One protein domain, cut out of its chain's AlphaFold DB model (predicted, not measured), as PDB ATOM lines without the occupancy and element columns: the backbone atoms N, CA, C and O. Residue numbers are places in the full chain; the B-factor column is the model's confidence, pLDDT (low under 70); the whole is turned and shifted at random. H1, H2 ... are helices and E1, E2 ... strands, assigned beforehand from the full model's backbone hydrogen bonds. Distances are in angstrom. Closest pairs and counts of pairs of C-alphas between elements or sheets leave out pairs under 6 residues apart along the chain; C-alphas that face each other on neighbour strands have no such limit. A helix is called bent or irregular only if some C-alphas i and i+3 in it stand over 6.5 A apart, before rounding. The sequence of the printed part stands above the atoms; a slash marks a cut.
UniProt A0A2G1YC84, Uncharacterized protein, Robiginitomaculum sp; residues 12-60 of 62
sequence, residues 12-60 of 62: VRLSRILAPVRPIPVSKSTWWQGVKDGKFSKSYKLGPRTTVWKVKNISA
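This is residues 12 to 60 of the 62 residues of an uncharacterized protein of Robiginitomaculum sp (UniProt A0A2G1YC84). This is a small rounded body with a two-stranded hairpin, E1 and E2, at one end; the other end is made of the helix H1 and a long winding stretch without a named element, residues 12 to 27, which starts near E2 and turns back before H1. The very short helix H2 comes straight after E2, on the other side of the body from H1, and the two helices are apart. The printed part has 49 residues with two named helices and two named strands in the order H1, E1, E2, H2, and under half of its residues are in named elements. The two strands form one antiparallel sheet, E1 - E2, and the class is mixed, helices and strands. The whole is compact, with a radius of gyration of the C-alphas of 10.2 A and spans of 27 by 23 by 20 A.

The sheet has two strands. E1 is residues 44 to 47, Tyr 44 to Gly 47, 9.0 A from first to last C-alpha; y falls from C-alpha 44 at (35.591, -56.245, 19.414) to C-alpha 47 at (32.224, -64.547, 20.598). E2, the longest strand, is residues 50 to 54, Thr 50 to Lys 54, 13.1 A long; here y rises again, from C-alpha 50 at (28.708, -61.069, 20.381) to C-alpha 54 at (35.565, -50.889, 25.076). H2 follows at once as residues 55 to 58, Val 55 to Ile 58, 5.1 A long, and ends with C-alpha 58 at (33.458, -44.676, 23.697). H1, the longest helix, is residues 28 to 36, Lys 28 to Lys 36, 12.5 A long; it runs mostly along x, from C-alpha 28 at (22.474, -48.446, 14.691) to C-alpha 36 at (33.640, -48.343, 9.163). Neither helix is bent or irregular.

E1 and E2 are neighbour strands and form a hairpin, with a tight link of 2 residues between them. They are antiparallel, with 143 degrees between their N-to-C directions. C-alphas that face each other are, for instance, those of Lys 45 and Thr 51, 4.5 A apart, and those of Tyr 44 and Val 52, 5.2 A apart. Across the pair, N 44 and O 52 are 2.8 A apart and N 46 and O 50 are 2.8 A apart, both within hydrogen-bond range. The link from E2 to H2 is tight, with 0 residues between them. H2 and E1 are apart. H1 is joined to E1 by a short link of 7 residues. H1 and E2 are apart, and so are H1 and H2. In H1 every O i to N i+4 pair is within hydrogen-bond range, while H2, with 4 residues, is too short for such a pair and has its 1 pair of O i and N i+3 within range.

The two C-alphas farthest apart are those of Pro 25, in the stretch before H1, and Pro 48, in the link between E1 and E2, at 27.5 A. The first and last printed C-alphas, of Val 12 and Ala 60, are 14.0 A apart. In residues 12 to 27, 16 residues with no named element, the C-alphas lie 5 to 14 A from the mean of all C-alphas. No link between the named elements is long. The printed part has no cut and runs from residue 12 to residue 60 of a full chain of 62 residues. The mean pLDDT of the printed part is 79.2, and 7 residues are under 70, namely residues 19 to 23 and residues 59 to 60. The mean is 85 in H1, 86 in E1, 87 in E2 and 80 in H2.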
ATOM      1  N   VAL A  12      30.956 -52.870  26.457       83.19
ATOM      2  CA  VAL A  12      29.535 -52.547  26.275       83.19
ATOM      3  C   VAL A  12      29.046 -53.001  24.908       83.19
ATOM      4  O   VAL A  12      29.799 -53.037  23.941       83.19
ATOM      5  N   ARG A  13      27.769 -53.374  24.818       85.38
ATOM      6  CA  ARG A  13      27.116 -53.765  23.557       85.38
ATOM      7  C   ARG A  13      26.515 -52.550  22.858       85.38
ATOM      8  O   ARG A  13      26.268 -51.537  23.496       85.38
ATOM      9  N   LEU A  14      26.168 -52.696  21.580       81.00
ATOM     10  CA  LEU A  14      25.561 -51.637  20.764       81.00
ATOM     11  C   LEU A  14      24.275 -51.056  21.366       81.00
ATOM     12  O   LEU A  14      24.108 -49.845  21.443       81.00
ATOM     13  N   SER A  15      23.383 -51.914  21.864       75.56
ATOM     14  CA  SER A  15      22.172 -51.489  22.585       75.56
ATOM     15  C   SER A  15      22.486 -50.688  23.851       75.56
ATOM     16  O   SER A  15      21.679 -49.889  24.313       75.56
ATOM     17  N   ARG A  16      23.680 -50.906  24.410       75.56
ATOM     18  CA  ARG A  16      24.238 -50.206  25.561       75.56
ATOM     19  C   ARG A  16      25.081 -48.984  25.112       75.56
ATOM     20  O   ARG A  16      25.803 -48.425  25.922       75.56
ATOM     21  N   ILE A  17      25.010 -48.536  23.859       77.44
ATOM     22  CA  ILE A  17      25.715 -47.336  23.355       77.44
ATOM     23  C   ILE A  17      24.732 -46.328  22.755       77.44
ATOM     24  O   ILE A  17      24.886 -45.131  22.962       77.44
ATOM     25  N   LEU A  18      23.702 -46.820  22.071       74.38
ATOM     26  CA  LEU A  18      22.727 -45.997  21.360       74.38
ATOM     27  C   LEU A  18      21.574 -45.531  22.265       74.38
ATOM     28  O   LEU A  18      21.240 -46.190  23.254       74.38
ATOM     29  N   ALA A  19      20.974 -44.398  21.894       61.34
ATOM     30  CA  ALA A  19      19.762 -43.808  22.473       61.34
ATOM     31  C   ALA A  19      18.608 -44.830  22.655       61.34
ATOM     32  O   ALA A  19      18.576 -45.839  21.940       61.34
ATOM     33  N   PRO A  20      17.657 -44.611  23.599       51.44
ATOM     34  CA  PRO A  20      17.288 -43.331  24.239       51.44
ATOM     35  C   PRO A  20      17.939 -43.006  25.598       51.44
ATOM     36  O   PRO A  20      17.711 -41.932  26.133       51.44
ATOM     37  N   VAL A  21      18.767 -43.885  26.170       53.78
ATOM     38  CA  VAL A  21      19.285 -43.732  27.555       53.78
ATOM     39  C   VAL A  21      20.768 -43.293  27.587       53.78
ATOM     40  O   VAL A  21      21.468 -43.520  28.569       53.78
ATOM     41  N   ARG A  22      21.335 -42.792  26.475       62.47
ATOM     42  CA  ARG A  22      22.797 -42.837  26.223       62.47
ATOM     43  C   ARG A  22      23.352 -41.637  25.448       62.47
ATOM     44  O   ARG A  22      22.586 -41.019  24.719       62.47
ATOM     45  N   PRO A  23      24.669 -41.345  25.560       63.19
ATOM     46  CA  PRO A  23      25.262 -40.072  25.132       63.19
ATOM     47  C   PRO A  23      25.281 -39.824  23.620       63.19
ATOM     48  O   PRO A  23      25.516 -38.695  23.207       63.19
ATOM     49  N   ILE A  24      25.049 -40.842  22.783       70.50
ATOM     50  CA  ILE A  24      25.204 -40.719  21.330       70.50
ATOM     51  C   ILE A  24      23.832 -40.903  20.659       70.50
ATOM     52  O   ILE A  24      23.354 -42.042  20.552       70.50
ATOM     53  N   PRO A  25      23.181 -39.813  20.205       71.69
ATOM     54  CA  PRO A  25      21.852 -39.842  19.596       71.69
ATOM     55  C   PRO A  25      21.931 -40.250  18.118       71.69
ATOM     56  O   PRO A  25      21.502 -39.523  17.227       71.69
ATOM     57  N   VAL A  26      22.511 -41.417  17.838       78.81
ATOM     58  CA  VAL A  26      22.627 -41.953  16.476       78.81
ATOM     59  C   VAL A  26      21.949 -43.310  16.359       78.81
ATOM     60  O   VAL A  26      21.874 -44.085  17.315       78.81
ATOM     61  N   SER A  27      21.467 -43.621  15.161       78.81
ATOM     62  CA  SER A  27      20.890 -44.925  14.839       78.81
ATOM     63  C   SER A  27      21.971 -46.007  14.736       78.81
ATOM     64  O   SER A  27      23.141 -45.722  14.469       78.81
ATOM     65  N   LYS A  28      21.575 -47.283  14.872       82.69
ATOM     66  CA  LYS A  28      22.474 -48.446  14.691       82.69
ATOM     67  C   LYS A  28      23.255 -48.364  13.378       82.69
ATOM     68  O   LYS A  28      24.452 -48.624  13.365       82.69
ATOM     69  N   SER A  29      22.584 -47.994  12.293       83.19
ATOM     70  CA  SER A  29      23.154 -47.859  10.950       83.19
ATOM     71  C   SER A  29      24.257 -46.801  10.913       83.19
ATOM     72  O   SER A  29      25.359 -47.091  10.458       83.19
ATOM     73  N   THR A  30      23.992 -45.614  11.463       85.94
ATOM     74  CA  THR A  30      24.966 -44.517  11.567       85.94
ATOM     75  C   THR A  30      26.180 -44.923  12.394       85.94
ATOM     76  O   THR A  30      27.308 -44.626  12.014       85.94
ATOM     77  N   TRP A  31      25.969 -45.663  13.487       85.56
ATOM     78  CA  TRP A  31      27.065 -46.204  14.288       85.56
ATOM     79  C   TRP A  31      27.940 -47.168  13.486       85.56
ATOM     80  O   TRP A  31      29.156 -47.034  13.473       85.56
ATOM     81  N   TRP A  32      27.345 -48.128  12.778       85.00
ATOM     82  CA  TRP A  32      28.118 -49.056  11.951       85.00
ATOM     83  C   TRP A  32      28.881 -48.349  10.828       85.00
ATOM     84  O   TRP A  32      30.031 -48.705  10.577       85.00
ATOM     85  N   GLN A  33      28.278 -47.331  10.206       86.25
ATOM     86  CA  GLN A  33      28.952 -46.490   9.214       86.25
ATOM     87  C   GLN A  33      30.153 -45.773   9.833       86.25
ATOM     88  O   GLN A  33      31.268 -45.970   9.373       86.25
ATOM     89  N   GLY A  34      29.987 -45.072  10.957       85.75
ATOM     90  CA  GLY A  34      31.122 -44.383  11.573       85.75
ATOM     91  C   GLY A  34      32.189 -45.325  12.155       85.75
ATOM     92  O   GLY A  34      33.351 -44.939  12.229       85.75
ATOM     93  N   VAL A  35      31.849 -46.570  12.529       86.38
ATOM     94  CA  VAL A  35      32.852 -47.604  12.870       86.38
ATOM     95  C   VAL A  35      33.649 -47.997  11.622       86.38
ATOM     96  O   VAL A  35      34.855 -48.212  11.722       86.38
ATOM     97  N   LYS A  36      32.994 -48.073  10.455       83.00
ATOM     98  CA  LYS A  36      33.640 -48.343   9.163       83.00
ATOM     99  C   LYS A  36      34.507 -47.164   8.698       83.00
ATOM    100  O   LYS A  36      35.619 -47.400   8.246       83.00
ATOM    101  N   ASP A  37      34.036 -45.931   8.878       85.00
ATOM    102  CA  ASP A  37      34.775 -44.695   8.577       85.00
ATOM    103  C   ASP A  37      35.924 -44.415   9.563       85.00
ATOM    104  O   ASP A  37      36.701 -43.486   9.365       85.00
ATOM    105  N   GLY A  38      36.029 -45.170  10.663       81.62
ATOM    106  CA  GLY A  38      37.035 -44.942  11.705       81.62
ATOM    107  C   GLY A  38      36.743 -43.754  12.631       81.62
ATOM    108  O   GLY A  38      37.572 -43.429  13.477       81.62
ATOM    109  N   LYS A  39      35.559 -43.135  12.518       79.56
ATOM    110  CA  LYS A  39      35.069 -42.083  13.427       79.56
ATOM    111  C   LYS A  39      34.638 -42.637  14.787       79.56
ATOM    112  O   LYS A  39      34.768 -41.956  15.798       79.56
ATOM    113  N   PHE A  40      34.121 -43.867  14.820       80.88
ATOM    114  CA  PHE A  40      33.730 -44.546  16.056       80.88
ATOM    115  C   PHE A  40      34.730 -45.626  16.460       80.88
ATOM    116  O   PHE A  40      35.483 -46.166  15.651       80.88
ATOM    117  N   SER A  41      34.711 -45.975  17.748       82.44
ATOM    118  CA  SER A  41      35.644 -46.954  18.301       82.44
ATOM    119  C   SER A  41      35.563 -48.323  17.616       82.44
ATOM    120  O   SER A  41      34.478 -48.820  17.293       82.44
ATOM    121  N   LYS A  42      36.724 -48.975  17.464       81.38
ATOM    122  CA  LYS A  42      36.815 -50.340  16.931       81.38
ATOM    123  C   LYS A  42      35.921 -51.299  17.720       81.38
ATOM    124  O   LYS A  42      35.982 -51.368  18.949       81.38
ATOM    125  N   SER A  43      35.121 -52.060  16.981       84.31
ATOM    126  CA  SER A  43      34.315 -53.147  17.529       84.31
ATOM    127  C   SER A  43      35.190 -54.366  17.842       84.31
ATOM    128  O   SER A  43      36.077 -54.710  17.063       84.31
ATOM    129  N   TYR A  44      34.932 -55.021  18.966       87.88
ATOM    130  CA  TYR A  44      35.591 -56.245  19.414       87.88
ATOM    131  C   TYR A  44      34.580 -57.391  19.412       87.88
ATOM    132  O   TYR A  44      33.444 -57.217  19.848       87.88
ATOM    133  N   LYS A  45      34.970 -58.578  18.952       85.94
ATOM    134  CA  LYS A  45      34.127 -59.776  19.055       85.94
ATOM    135  C   LYS A  45      34.513 -60.546  20.315       85.94
ATOM    136  O   LYS A  45      35.646 -60.994  20.424       85.94
ATOM    137  N   LEU A  46      33.580 -60.682  21.258       84.50
ATOM    138  CA  LEU A  46      33.738 -61.536  22.444       84.50
ATOM    139  C   LEU A  46      33.387 -63.000  22.129       84.50
ATOM    140  O   LEU A  46      33.809 -63.911  22.825       84.50
ATOM    141  N   GLY A  47      32.608 -63.223  21.069       86.44
ATOM    142  CA  GLY A  47      32.224 -64.547  20.598       86.44
ATOM    143  C   GLY A  47      31.607 -64.488  19.200       86.44
ATOM    144  O   GLY A  47      31.482 -63.398  18.629       86.44
ATOM    145  N   PRO A  48      31.160 -65.630  18.652       82.75
ATOM    146  CA  PRO A  48      30.714 -65.740  17.260       82.75
ATOM    147  C   PRO A  48      29.529 -64.826  16.904       82.75
ATOM    148  O   PRO A  48      29.412 -64.397  15.760       82.75
ATOM    149  N   ARG A  49      28.679 -64.467  17.879       81.81
ATOM    150  CA  ARG A  49      27.531 -63.550  17.697       81.81
ATOM    151  C   ARG A  49      27.558 -62.319  18.609       81.81
ATOM    152  O   ARG A  49      26.591 -61.558  18.656       81.81
ATOM    153  N   THR A  50      28.651 -62.104  19.341       85.31
ATOM    154  CA  THR A  50      28.708 -61.069  20.381       85.31
ATOM    155  C   THR A  50      29.762 -60.028  20.045       85.31
ATOM    156  O   THR A  50      30.943 -60.211  20.327       85.31
ATOM    157  N   THR A  51      29.306 -58.910  19.484       87.38
ATOM    158  CA  THR A  51      30.124 -57.712  19.276       87.38
ATOM    159  C   THR A  51      29.964 -56.749  20.446       87.38
ATOM    160  O   THR A  51      28.848 -56.437  20.877       87.38
ATOM    161  N   VAL A  52      31.096 -56.281  20.954       88.00
ATOM    162  CA  VAL A  52      31.225 -55.369  22.083       88.00
ATOM    163  C   VAL A  52      32.219 -54.259  21.759       88.00
ATOM    164  O   VAL A  52      33.039 -54.372  20.857       88.00
ATOM    165  N   TRP A  53      32.175 -53.180  22.523       86.69
ATOM    166  CA  TRP A  53      33.081 -52.048  22.412       86.69
ATOM    167  C   TRP A  53      33.669 -51.737  23.780       86.69
ATOM    168  O   TRP A  53      32.993 -51.877  24.799       86.69
ATOM    169  N   LYS A  54      34.934 -51.318  23.822       85.81
ATOM    170  CA  LYS A  54      35.565 -50.889  25.076       85.81
ATOM    171  C   LYS A  54      34.980 -49.556  25.511       85.81
ATOM    172  O   LYS A  54      34.997 -48.603  24.735       85.81
ATOM    173  N   VAL A  55      34.565 -49.457  26.773       81.75
ATOM    174  CA  VAL A  55      33.989 -48.206  27.292       81.75
ATOM    175  C   VAL A  55      34.986 -47.054  27.219       81.75
ATOM    176  O   VAL A  55      34.607 -45.966  26.812       81.75
ATOM    177  N   LYS A  56      36.271 -47.307  27.499       79.25
ATOM    178  CA  LYS A  56      37.333 -46.295  27.392       79.25
ATOM    179  C   LYS A  56      37.373 -45.624  26.014       79.25
ATOM    180  O   LYS A  56      37.593 -44.426  25.936       79.25
ATOM    181  N   ASN A  57      37.131 -46.381  24.942       78.88
ATOM    182  CA  ASN A  57      37.145 -45.821  23.593       78.88
ATOM    183  C   ASN A  57      35.856 -45.063  23.258       78.88
ATOM    184  O   ASN A  57      35.884 -44.217  22.381       78.88
ATOM    185  N   ILE A  58      34.734 -45.373  23.911       78.69
ATOM    186  CA  ILE A  58      33.458 -44.676  23.697       78.69
ATOM    187  C   ILE A  58      33.388 -43.395  24.522       78.69
ATOM    188  O   ILE A  58      32.970 -42.367  24.010       78.69
ATOM    189  N   SER A  59      33.866 -43.444  25.765       69.31
ATOM    190  CA  SER A  59      34.004 -42.283  26.649       69.31
ATOM    191  C   SER A  59      35.035 -41.262  26.160       69.31
ATOM    192  O   SER A  59      35.167 -40.224  26.782       69.31
ATOM    193  N   ALA A  60      35.813 -41.576  25.123       66.81
ATOM    194  CA  ALA A  60      36.725 -40.627  24.489       66.81
ATOM    195  C   ALA A  60      36.069 -39.862  23.323       66.81
ATOM    196  O   ALA A  60      36.689 -38.960  22.774       66.81
TER     197      ALA A  60